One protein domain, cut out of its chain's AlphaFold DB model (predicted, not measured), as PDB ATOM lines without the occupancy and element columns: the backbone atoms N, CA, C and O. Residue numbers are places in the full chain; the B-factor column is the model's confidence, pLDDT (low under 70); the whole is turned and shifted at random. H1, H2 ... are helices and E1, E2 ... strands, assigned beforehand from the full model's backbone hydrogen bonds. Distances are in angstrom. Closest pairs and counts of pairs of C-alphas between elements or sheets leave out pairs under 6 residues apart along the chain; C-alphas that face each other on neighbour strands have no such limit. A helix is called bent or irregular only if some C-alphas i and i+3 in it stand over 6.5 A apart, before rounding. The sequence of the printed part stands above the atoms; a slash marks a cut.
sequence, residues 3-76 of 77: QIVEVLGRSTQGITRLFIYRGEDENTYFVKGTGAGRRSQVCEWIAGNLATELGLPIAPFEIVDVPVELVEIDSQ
ATOM      1  N   GLN A   3      -2.872 -46.875 -10.215       93.75
ATOM      2  CA  GLN A   3      -3.672 -46.640 -11.412       93.75
ATOM      3  C   GLN A   3      -5.031 -46.047 -11.035       93.75
ATOM      4  O   GLN A   3      -5.728 -46.558 -10.159       93.75
ATOM      5  N   ILE A   4      -5.428 -44.971 -11.710       92.88
ATOM      6  CA  ILE A   4      -6.762 -44.388 -11.575       92.88
ATOM      7  C   ILE A   4      -7.772 -45.221 -12.361       92.88
ATOM      8  O   ILE A   4      -7.585 -45.482 -13.550       92.88
ATOM      9  N   VAL A   5      -8.865 -45.601 -11.698       93.50
ATOM     10  CA  VAL A   5      -9.898 -46.487 -12.257       93.50
ATOM     11  C   VAL A   5     -11.243 -45.793 -12.468       93.50
ATOM     12  O   VAL A   5     -12.071 -46.287 -13.228       93.50
ATOM     13  N   GLU A   6     -11.477 -44.643 -11.831       89.25
ATOM     14  CA  GLU A   6     -12.761 -43.940 -11.915       89.25
ATOM     15  C   GLU A   6     -12.622 -42.429 -11.681       89.25
ATOM     16  O   GLU A   6     -11.801 -41.979 -10.878       89.25
ATOM     17  N   VAL A   7     -13.481 -41.647 -12.347       87.56
ATOM     18  CA  VAL A   7     -13.700 -40.221 -12.062       87.56
ATOM     19  C   VAL A   7     -14.931 -40.078 -11.168       87.56
ATOM     20  O   VAL A   7     -16.049 -40.334 -11.606       87.56
ATOM     21  N   LEU A   8     -14.740 -39.634  -9.928       85.88
ATOM     22  CA  LEU A   8     -15.824 -39.440  -8.959       85.88
ATOM     23  C   LEU A   8     -16.575 -38.116  -9.175       85.88
ATOM     24  O   LEU A   8     -17.729 -37.979  -8.773       85.88
ATOM     25  N   GLY A   9     -15.937 -37.125  -9.808       82.75
ATOM     26  CA  GLY A   9     -16.556 -35.844 -10.158       82.75
ATOM     27  C   GLY A   9     -15.611 -34.657  -9.988       82.75
ATOM     28  O   GLY A   9     -14.395 -34.814 -10.040       82.75
ATOM     29  N   ARG A  10     -16.165 -33.455  -9.774       75.88
ATOM     30  CA  ARG A  10     -15.403 -32.232  -9.460       75.88
ATOM     31  C   ARG A  10     -15.549 -31.856  -7.994       75.88
ATOM     32  O   ARG A  10     -16.640 -31.934  -7.429       75.88
ATOM     33  N   SER A  11     -14.466 -31.364  -7.405       74.75
ATOM     34  CA  SER A  11     -14.488 -30.760  -6.082       74.75
ATOM     35  C   SER A  11     -15.444 -29.573  -6.071       74.75
ATOM     36  O   SER A  11     -15.328 -28.639  -6.870       74.75
ATOM     37  N   THR A  12     -16.381 -29.599  -5.129       72.25
ATOM     38  CA  THR A  12     -17.306 -28.494  -4.853       72.25
ATOM     39  C   THR A  12     -16.653 -27.389  -4.019       72.25
ATOM     40  O   THR A  12     -17.248 -26.331  -3.822       72.25
ATOM     41  N   GLN A  13     -15.425 -27.620  -3.544       62.03
ATOM     42  CA  GLN A  13     -14.662 -26.733  -2.669       62.03
ATOM     43  C   GLN A  13     -13.292 -26.397  -3.284       62.03
ATOM     44  O   GLN A  13     -12.679 -27.221  -3.967       62.03
ATOM     45  N   GLY A  14     -12.799 -25.181  -3.025       61.41
ATOM     46  CA  GLY A  14     -11.552 -24.658  -3.596       61.41
ATOM     47  C   GLY A  14     -11.736 -23.963  -4.954       61.41
ATOM     48  O   GLY A  14     -12.630 -24.287  -5.732       61.41
ATOM     49  N   ILE A  15     -10.880 -22.976  -5.238       64.19
ATOM     50  CA  ILE A  15     -10.977 -22.111  -6.434       64.19
ATOM     51  C   ILE A  15     -10.804 -22.919  -7.729       64.19
ATOM     52  O   ILE A  15     -11.470 -22.654  -8.724       64.19
ATOM     53  N   THR A  16      -9.934 -23.928  -7.704       61.38
ATOM     54  CA  THR A  16      -9.488 -24.677  -8.885       61.38
ATOM     55  C   THR A  16     -10.407 -25.824  -9.307       61.38
ATOM     56  O   THR A  16     -10.117 -26.441 -10.324       61.38
ATOM     57  N   ARG A  17     -11.486 -26.119  -8.557       66.69
ATOM     58  CA  ARG A  17     -12.502 -27.151  -8.877       66.69
ATOM     59  C   ARG A  17     -11.911 -28.456  -9.435       66.69
ATOM     60  O   ARG A  17     -12.338 -28.948 -10.475       66.69
ATOM     61  N   LEU A  18     -10.903 -28.982  -8.739       71.19
ATOM     62  CA  LEU A  18     -10.139 -30.158  -9.163       71.19
ATOM     63  C   LEU A  18     -11.047 -31.374  -9.347       71.19
ATOM     64  O   LEU A  18     -11.981 -31.566  -8.569       71.19
ATOM     65  N   PHE A  19     -10.749 -32.211 -10.335       78.31
ATOM     66  CA  PHE A  19     -11.386 -33.515 -10.431       78.31
ATOM     67  C   PHE A  19     -10.933 -34.431  -9.292       78.31
ATOM     68  O   PHE A  19      -9.789 -34.382  -8.831       78.31
ATOM     69  N   ILE A  20     -11.876 -35.247  -8.842       85.56
ATOM     70  CA  ILE A  20     -11.700 -36.243  -7.799       85.56
ATOM     71  C   ILE A  20     -11.731 -37.605  -8.480       85.56
ATOM     72  O   ILE A  20     -12.670 -37.912  -9.215       85.56
ATOM     73  N   TYR A  21     -10.708 -38.409  -8.228       89.62
ATOM     74  CA  TYR A  21     -10.516 -39.714  -8.846       89.62
ATOM     75  C   TYR A  21     -10.403 -40.807  -7.788       89.62
ATOM     76  O   TYR A  21      -9.985 -40.532  -6.662       89.62
ATOM     77  N   ARG A  22     -10.736 -42.044  -8.160       93.19
ATOM     78  CA  ARG A  22     -10.494 -43.238  -7.342       93.19
ATOM     79  C   ARG A  22      -9.351 -44.058  -7.930       93.19
ATOM     80  O   ARG A  22      -9.345 -44.329  -9.133       93.19
ATOM     81  N   GLY A  23      -8.393 -44.415  -7.082       93.88
ATOM     82  CA  GLY A  23      -7.327 -45.357  -7.407       93.88
ATOM     83  C   GLY A  23      -7.789 -46.807  -7.276       93.88
ATOM     84  O   GLY A  23      -8.780 -47.097  -6.606       93.88
ATOM     85  N   GLU A  24      -7.060 -47.730  -7.898       96.00
ATOM     86  CA  GLU A  24      -7.248 -49.180  -7.723       96.00
ATOM     87  C   GLU A  24      -7.051 -49.660  -6.273       96.00
ATOM     88  O   GLU A  24      -7.437 -50.771  -5.920       96.00
ATOM     89  N   ASP A  25      -6.455 -48.821  -5.428       94.94
ATOM     90  CA  ASP A  25      -6.239 -49.038  -4.002       94.94
ATOM     91  C   ASP A  25      -7.404 -48.541  -3.125       94.94
ATOM     92  O   ASP A  25      -7.283 -48.487  -1.902       94.94
ATOM     93  N   GLU A  26      -8.528 -48.173  -3.751       92.50
ATOM     94  CA  GLU A  26      -9.735 -47.612  -3.133       92.50
ATOM     95  C   GLU A  26      -9.542 -46.227  -2.483       92.50
ATOM     96  O   GLU A  26     -10.478 -45.685  -1.883       92.50
ATOM     97  N   ASN A  27      -8.371 -45.600  -2.640       94.00
ATOM     98  CA  ASN A  27      -8.135 -44.247  -2.155       94.00
ATOM     99  C   ASN A  27      -8.674 -43.191  -3.124       94.00
ATOM    100  O   ASN A  27      -8.831 -43.397  -4.331       94.00
ATOM    101  N   THR A  28      -8.970 -42.018  -2.563       91.81
ATOM    102  CA  THR A  28      -9.444 -40.856  -3.316       91.81
ATOM    103  C   THR A  28      -8.307 -39.874  -3.554       91.81
ATOM    104  O   THR A  28      -7.631 -39.454  -2.615       91.81
ATOM    105  N   TYR A  29      -8.152 -39.449  -4.804       90.38
ATOM    106  CA  TYR A  29      -7.071 -38.583  -5.247       90.38
ATOM    107  C   TYR A  29      -7.599 -37.280  -5.836       90.38
ATOM    108  O   TYR A  29      -8.494 -37.267  -6.685       90.38
ATOM    109  N   PHE A  30      -6.975 -36.175  -5.431       87.56
ATOM    110  CA  PHE A  30      -7.080 -34.894  -6.122       87.56
ATOM    111  C   PHE A  30      -5.954 -34.823  -7.147       87.56
ATOM    112  O   PHE A  30      -4.801 -34.565  -6.799       87.56
ATOM    113  N   VAL A  31      -6.271 -35.089  -8.411       84.25
ATOM    114  CA  VAL A  31      -5.250 -35.182  -9.459       84.25
ATOM    115  C   VAL A  31      -5.095 -33.837 -10.155       84.25
ATOM    116  O   VAL A  31      -6.063 -33.197 -10.567       84.25
ATOM    117  N   LYS A  32      -3.846 -33.402 -10.318       78.50
ATOM    118  CA  LYS A  32      -3.515 -32.216 -11.105       78.50
ATOM    119  C   LYS A  32      -3.450 -32.603 -12.586       78.50
ATOM    120  O   LYS A  32      -2.422 -33.085 -13.069       78.50
ATOM    121  N   GLY A  33      -4.580 -32.420 -13.272       70.31
ATOM    122  CA  GLY A  33      -4.784 -32.786 -14.676       70.31
ATOM    123  C   GLY A  33      -3.797 -32.141 -15.656       70.31
ATOM    124  O   GLY A  33      -3.050 -31.210 -15.331       70.31
ATOM    125  N   THR A  34      -3.793 -32.641 -16.893       62.84
ATOM    126  CA  THR A  34      -2.895 -32.198 -17.977       62.84
ATOM    127  C   THR A  34      -3.099 -30.729 -18.363       62.84
ATOM    128  O   THR A  34      -2.153 -30.090 -18.829       62.84
ATOM    129  N   GLY A  35      -4.276 -30.155 -18.086       63.31
ATOM    130  CA  GLY A  35      -4.599 -28.744 -18.335       63.31
ATOM    131  C   GLY A  35      -3.717 -27.733 -17.583       63.31
ATOM    132  O   GLY A  35      -3.555 -26.605 -18.039       63.31
ATOM    133  N   ALA A  36      -3.071 -28.127 -16.478       66.44
ATOM    134  CA  ALA A  36      -2.120 -27.269 -15.760       66.44
ATOM    135  C   ALA A  36      -0.739 -27.174 -16.452       66.44
ATOM    136  O   ALA A  36       0.090 -26.336 -16.088       66.44
ATOM    137  N   GLY A  37      -0.483 -28.029 -17.448       78.56
ATOM    138  CA  GLY A  37       0.786 -28.140 -18.157       78.56
ATOM    139  C   GLY A  37       1.871 -28.881 -17.365       78.56
ATOM    140  O   GLY A  37       1.914 -28.875 -16.132       78.56
ATOM    141  N   ARG A  38       2.816 -29.498 -18.091       85.38
ATOM    142  CA  ARG A  38       3.873 -30.357 -17.516       85.38
ATOM    143  C   ARG A  38       4.723 -29.649 -16.460       85.38
ATOM    144  O   ARG A  38       5.079 -30.242 -15.449       85.38
ATOM    145  N   ARG A  39       5.005 -28.358 -16.665       89.19
ATOM    146  CA  ARG A  39       5.750 -27.530 -15.705       89.19
ATOM    147  C   ARG A  39       5.041 -27.448 -14.353       89.19
ATOM    148  O   ARG A  39       5.695 -27.581 -13.329       89.19
ATOM    149  N   SER A  40       3.723 -27.248 -14.349       86.44
ATOM    150  CA  SER A  40       2.947 -27.128 -13.111       86.44
ATOM    151  C   SER A  40       2.930 -28.442 -12.328       86.44
ATOM    152  O   SER A  40       3.095 -28.425 -11.113       86.44
ATOM    153  N   GLN A  41       2.833 -29.581 -13.024       87.25
ATOM    154  CA  GLN A  41       2.935 -30.912 -12.410       87.25
ATOM    155  C   GLN A  41       4.300 -31.133 -11.743       87.25
ATOM    156  O   GLN A  41       4.371 -31.591 -10.607       87.25
ATOM    157  N   VAL A  42       5.388 -30.756 -12.423       91.56
ATOM    158  CA  VAL A  42       6.747 -30.858 -11.866       91.56
ATOM    159  C   VAL A  42       6.916 -29.945 -10.651       91.56
ATOM    160  O   VAL A  42       7.475 -30.371  -9.646       91.56
ATOM    161  N   CYS A  43       6.417 -28.708 -10.715       92.75
ATOM    162  CA  CYS A  43       6.451 -27.795  -9.574       92.75
ATOM    163  C   CYS A  43       5.682 -28.353  -8.371       92.75
ATOM    164  O   CYS A  43       6.191 -28.263  -7.261       92.75
ATOM    165  N   GLU A  44       4.505 -28.947  -8.590       91.50
ATOM    166  CA  GLU A  44       3.717 -29.587  -7.530       91.50
ATOM    167  C   GLU A  44       4.504 -30.714  -6.857       91.50
ATOM    168  O   GLU A  44       4.643 -30.733  -5.638       91.50
ATOM    169  N   TRP A  45       5.087 -31.607  -7.661       94.12
ATOM    170  CA  TRP A  45       5.878 -32.726  -7.162       94.12
ATOM    171  C   TRP A  45       7.081 -32.256  -6.337       94.12
ATOM    172  O   TRP A  45       7.306 -32.741  -5.229       94.12
ATOM    173  N   ILE A  46       7.840 -31.283  -6.848       96.25
ATOM    174  CA  ILE A  46       9.008 -30.734  -6.146       96.25
ATOM    175  C   ILE A  46       8.585 -30.035  -4.849       96.25
ATOM    176  O   ILE A  46       9.213 -30.246  -3.813       96.25
ATOM    177  N   ALA A  47       7.526 -29.223  -4.886       95.69
ATOM    178  CA  ALA A  47       7.037 -28.501  -3.716       95.69
ATOM    179  C   ALA A  47       6.523 -29.452  -2.628       95.69
ATOM    180  O   ALA A  47       6.842 -29.249  -1.458       95.69
ATOM    181  N   GLY A  48       5.793 -30.506  -3.008       95.88
ATOM    182  CA  GLY A  48       5.343 -31.549  -2.090       95.88
ATOM    183  C   GLY A  48       6.519 -32.237  -1.400       95.88
ATOM    184  O   GLY A  48       6.552 -32.306  -0.176       95.88
ATOM    185  N   ASN A  49       7.531 -32.664  -2.166       97.62
ATOM    186  CA  ASN A  49       8.716 -33.322  -1.599       97.62
ATOM    187  C   ASN A  49       9.484 -32.395  -0.647       97.62
ATOM    188  O   ASN A  49       9.880 -32.814   0.438       97.62
ATOM    189  N   LEU A  50       9.655 -31.123  -1.020       98.12
ATOM    190  CA  LEU A  50      10.292 -30.135  -0.152       98.12
ATOM    191  C   LEU A  50       9.496 -29.927   1.144       98.12
ATOM    192  O   LEU A  50      10.081 -29.867   2.219       98.12
ATOM    193  N   ALA A  51       8.171 -29.824   1.057       97.88
ATOM    194  CA  ALA A  51       7.311 -29.665   2.223       97.88
ATOM    195  C   ALA A  51       7.362 -30.887   3.157       97.88
ATOM    196  O   ALA A  51       7.403 -30.703   4.374       97.88
ATOM    197  N   THR A  52       7.424 -32.107   2.608       97.19
ATOM    198  CA  THR A  52       7.650 -33.335   3.385       97.19
ATOM    199  C   THR A  52       8.982 -33.288   4.126       97.19
ATOM    200  O   THR A  52       9.004 -33.526   5.332       97.19
ATOM    201  N   GLU A  53      10.073 -32.934   3.443       97.94
ATOM    202  CA  GLU A  53      11.408 -32.847   4.054       97.94
ATOM    203  C   GLU A  53      11.474 -31.769   5.148       97.94
ATOM    204  O   GLU A  53      12.142 -31.928   6.166       97.94
ATOM    205  N   LEU A  54      10.717 -30.680   4.983       98.06
ATOM    206  CA  LEU A  54      10.572 -29.627   5.988       98.06
ATOM    207  C   LEU A  54       9.633 -30.007   7.151       98.06
ATOM    208  O   LEU A  54       9.437 -29.196   8.058       98.06
ATOM    209  N   GLY A  55       9.035 -31.201   7.139       97.25
ATOM    210  CA  GLY A  55       8.114 -31.666   8.179       97.25
ATOM    211  C   GLY A  55       6.791 -30.896   8.222       97.25
ATOM    212  O   GLY A  55       6.158 -30.816   9.276       97.25
ATOM    213  N   LEU A  56       6.378 -30.289   7.104       97.69
ATOM    214  CA  LEU A  56       5.120 -29.552   7.031       97.69
ATOM    215  C   LEU A  56       3.921 -30.516   7.033       97.69
ATOM    216  O   LEU A  56       3.994 -31.593   6.437       97.69
ATOM    217  N   PRO A  57       2.787 -30.131   7.649       96.00
ATOM    218  CA  PRO A  57       1.589 -30.960   7.704       96.00
ATOM    219  C   PRO A  57       0.834 -30.906   6.369       96.00
ATOM    220  O   PRO A  57      -0.173 -30.211   6.231       96.00
ATOM    221  N   ILE A  58       1.348 -31.616   5.368       94.69
ATOM    222  CA  ILE A  58       0.730 -31.738   4.046       94.69
ATOM    223  C   ILE A  58       0.038 -33.091   3.876       94.69
ATOM    224  O   ILE A  58       0.371 -34.068   4.547       94.69
ATOM    225  N   ALA A  59      -0.933 -33.147   2.966       91.88
ATOM    226  CA  ALA A  59      -1.553 -34.410   2.586       91.88
ATOM    227  C   ALA A  59      -0.524 -35.328   1.893       91.88
ATOM    228  O   ALA A  59       0.317 -34.822   1.143       91.88
ATOM    229  N   PRO A  60      -0.592 -36.658   2.100       92.69
ATOM    230  CA  PRO A  60       0.180 -37.609   1.309       92.69
ATOM    231  C   PRO A  60      -0.094 -37.424  -0.186       92.69
ATOM    232  O   PRO A  60      -1.222 -37.139  -0.588       92.69
ATOM    233  N   PHE A  61       0.941 -37.587  -1.004       93.56
ATOM    234  CA  PHE A  61       0.845 -37.432  -2.450       93.56
ATOM    235  C   PHE A  61       1.760 -38.435  -3.154       93.56
ATOM    236  O   PHE A  61       2.795 -38.840  -2.626       93.56
ATOM    237  N   GLU A  62       1.381 -38.819  -4.369       93.25
ATOM    238  CA  GLU A  62       2.154 -39.721  -5.215       93.25
ATOM    239  C   GLU A  62       1.937 -39.399  -6.699       93.25
ATOM    240  O   GLU A  62       1.050 -38.625  -7.066       93.25
ATOM    241  N   ILE A  63       2.754 -40.005  -7.561       92.44
ATOM    242  CA  ILE A  63       2.516 -40.001  -9.005       92.44
ATOM    243  C   ILE A  63       1.576 -41.164  -9.328       92.44
ATOM    244  O   ILE A  63       1.909 -42.323  -9.066       92.44
ATOM    245  N   VAL A  64       0.438 -40.841  -9.936       91.56
ATOM    246  CA  VAL A  64      -0.571 -41.806 -10.387       91.56
ATOM    247  C   VAL A  64      -0.552 -41.957 -11.904       91.56
ATOM    248  O   VAL A  64      -0.157 -41.031 -12.622       91.56
ATOM    249  N   ASP A  65      -1.001 -43.113 -12.385       91.62
ATOM    250  CA  ASP A  65      -1.288 -43.335 -13.799       91.62
ATOM    251  C   ASP A  65      -2.755 -43.038 -14.086       91.62
ATOM    252  O   ASP A  65      -3.639 -43.566 -13.410       91.62
ATOM    253  N   VAL A  66      -3.027 -42.196 -15.081       88.00
ATOM    254  CA  VAL A  66      -4.398 -41.862 -15.482       88.00
ATOM    255  C   VAL A  66      -4.608 -42.340 -16.914       88.00
ATOM    256  O   VAL A  66      -3.995 -41.767 -17.820       88.00
ATOM    257  N   PRO A  67      -5.468 -43.351 -17.138       88.00
ATOM    258  CA  PRO A  67      -5.839 -43.786 -18.478       88.00
ATOM    259  C   PRO A  67      -6.347 -42.612 -19.319       88.00
ATOM    260  O   PRO A  67      -7.094 -41.760 -18.826       88.00
ATOM    261  N   VAL A  68      -5.942 -42.556 -20.589       82.19
ATOM    262  CA  VAL A  68      -6.254 -41.435 -21.491       82.19
ATOM    263  C   VAL A  68      -7.763 -41.222 -21.635       82.19
ATOM    264  O   VAL A  68      -8.227 -40.084 -21.692       82.19
ATOM    265  N   GLU A  69      -8.534 -42.304 -21.573       82.12
ATOM    266  CA  GLU A  69      -9.993 -42.320 -21.658       82.12
ATOM    267  C   GLU A  69     -10.647 -41.529 -20.511       82.12
ATOM    268  O   GLU A  69     -11.717 -40.948 -20.686       82.12
ATOM    269  N   LEU A  70      -9.995 -41.454 -19.344       80.44
ATOM    270  CA  LEU A  70     -10.464 -40.676 -18.191       80.44
ATOM    271  C   LEU A  70     -10.018 -39.203 -18.254       80.44
ATOM    272  O   LEU A  70     -10.628 -38.347 -17.611       80.44
ATOM    273  N   VAL A  71      -8.978 -38.888 -19.036       72.19
ATOM    274  CA  VAL A  71      -8.452 -37.523 -19.233       72.19
ATOM    275  C   VAL A  71      -9.290 -36.729 -20.244       72.19
ATOM    276  O   VAL A  71      -9.420 -35.509 -20.134       72.19
ATOM    277  N   GLU A  72      -9.917 -37.388 -21.218       62.00
ATOM    278  CA  GLU A  72     -10.796 -36.710 -22.183       62.00
ATOM    279  C   GLU A  72     -12.040 -36.098 -21.514       62.00
ATOM    280  O   GLU A  72     -12.524 -35.050 -21.945       62.00
ATOM    281  N   ILE A  73     -12.492 -36.678 -20.397       58.56
ATOM    282  CA  ILE A  73     -13.580 -36.149 -19.557       58.56
ATOM    283  C   ILE A  73     -13.150 -34.853 -18.839       58.56
ATOM    284  O   ILE A  73     -13.961 -33.939 -18.674       58.56
ATOM    285  N   ASP A  74     -11.872 -34.746 -18.454       55.94
ATOM    286  CA  ASP A  74     -11.270 -33.559 -17.815       55.94
ATOM    287  C   ASP A  74     -11.191 -32.371 -18.794       55.94
ATOM    288  O   ASP A  74     -11.405 -31.218 -18.421       55.94
ATOM    289  N   SER A  75     -10.976 -32.662 -20.082       51.56
ATOM    290  CA  SER A  75     -10.677 -31.666 -21.123       51.56
ATOM    291  C   SER A  75     -11.904 -31.004 -21.776       51.56
ATOM    292  O   SER A  75     -11.731 -30.059 -22.544       51.56
ATOM    293  N   GLN A  76     -13.132 -31.477 -21.517       43.03
ATOM    294  CA  GLN A  76     -14.351 -31.015 -22.212       43.03
ATOM    295  C   GLN A  76     -15.283 -30.070 -21.417       43.03
ATOM    296  O   GLN A  76     -16.391 -29.814 -21.892       43.03
TER     297      GLN A  76
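What this domain is: This is residues 3 to 76 of the 77 residues of an uncharacterized protein of hydrothermal vent metagenome (UniProt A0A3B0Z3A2). A small twisted sheet of three strands, E1, E2 and E3, has the short helix H2 over one face, while the long helix H1 runs away from the sheet as an arm. From the far end of H1 the unnamed stretch of residues 54 to 67 folds back to H2. The printed part has 74 residues with three named strands and two named helices, in the order E1 E2 E3 H1 H2, and its class is mixed, helices and strands. The sheet has the order E1, E2, E3, antiparallel throughout. The whole is compact, with a radius of gyration of the C-alphas of 12.8 A, and spans 36 by 26 by 24 A.

How they stand to each other: E1, residues 3 to 10, and E2, residues 19 to 23, form an antiparallel hairpin at 149 degrees; N 8 and O 20 are 2.8 A apart, within hydrogen-bond range. E2 and E3, residues 28 to 30, form a second antiparallel hairpin at 142 degrees, with N 29 and O 21 within hydrogen-bond range at 2.8 A. The three strands make a meander, each the antiparallel neighbour of the one before; E1 and E3 are its edge strands. The sheet is only just strongly twisted, its C-alphas lying up to 4.0 A off the best plane, and E1 bends by 64 degrees at residue 6. H1, residues 34 to 53, is not on the sheet and is apart from E1 and E2. H2, residues 68 to 74, is on the sheet at a height over the sheet of 9.4 A. It lies over E1 and only just over E2, on which 3 of its 7 C-alphas fall. It runs along the strands, at 13 degrees to E1 on the local plane; their closest C-alphas, of Val 7 and Leu 70, are 6.9 A apart. H1 and H2 are close but not clearly touching, about perpendicular at 86 degrees; their closest C-alphas, of Thr 34 and Val 71, are 7.8 A apart. In H1, 13 of 16 O i to N i+4 pairs are within hydrogen-bond range; in H2, 1 of 3, beside 2 of 4 O i to N i+3 pairs.

Where its parts are: E1 begins at C-alpha 3, (-3.672, -46.640, -11.412), and is 18.7 A long. E2 measures 12.9 A and E3 7.0 A. H1 measures 26.3 A and ends at C-alpha 53, (11.408, -32.847, 4.054). It is irregular, with C-alphas 35 and 38 8.7 A apart, and has a kink of 61 degrees near residue 41. H2 measures 10.0 A and ends at C-alpha 74, (-11.270, -33.559, -17.815).

The domain as a whole: The two C-alphas farthest apart, of Gly 55 and Gln 76, are 37.8 A from each other. The printed part has no cut. The link from H1 to H2, 14 residues, is long. The mean pLDDT of the printed part is 84.0; residues 13 to 17, 34 to 36 and 72 to 76 are under 70.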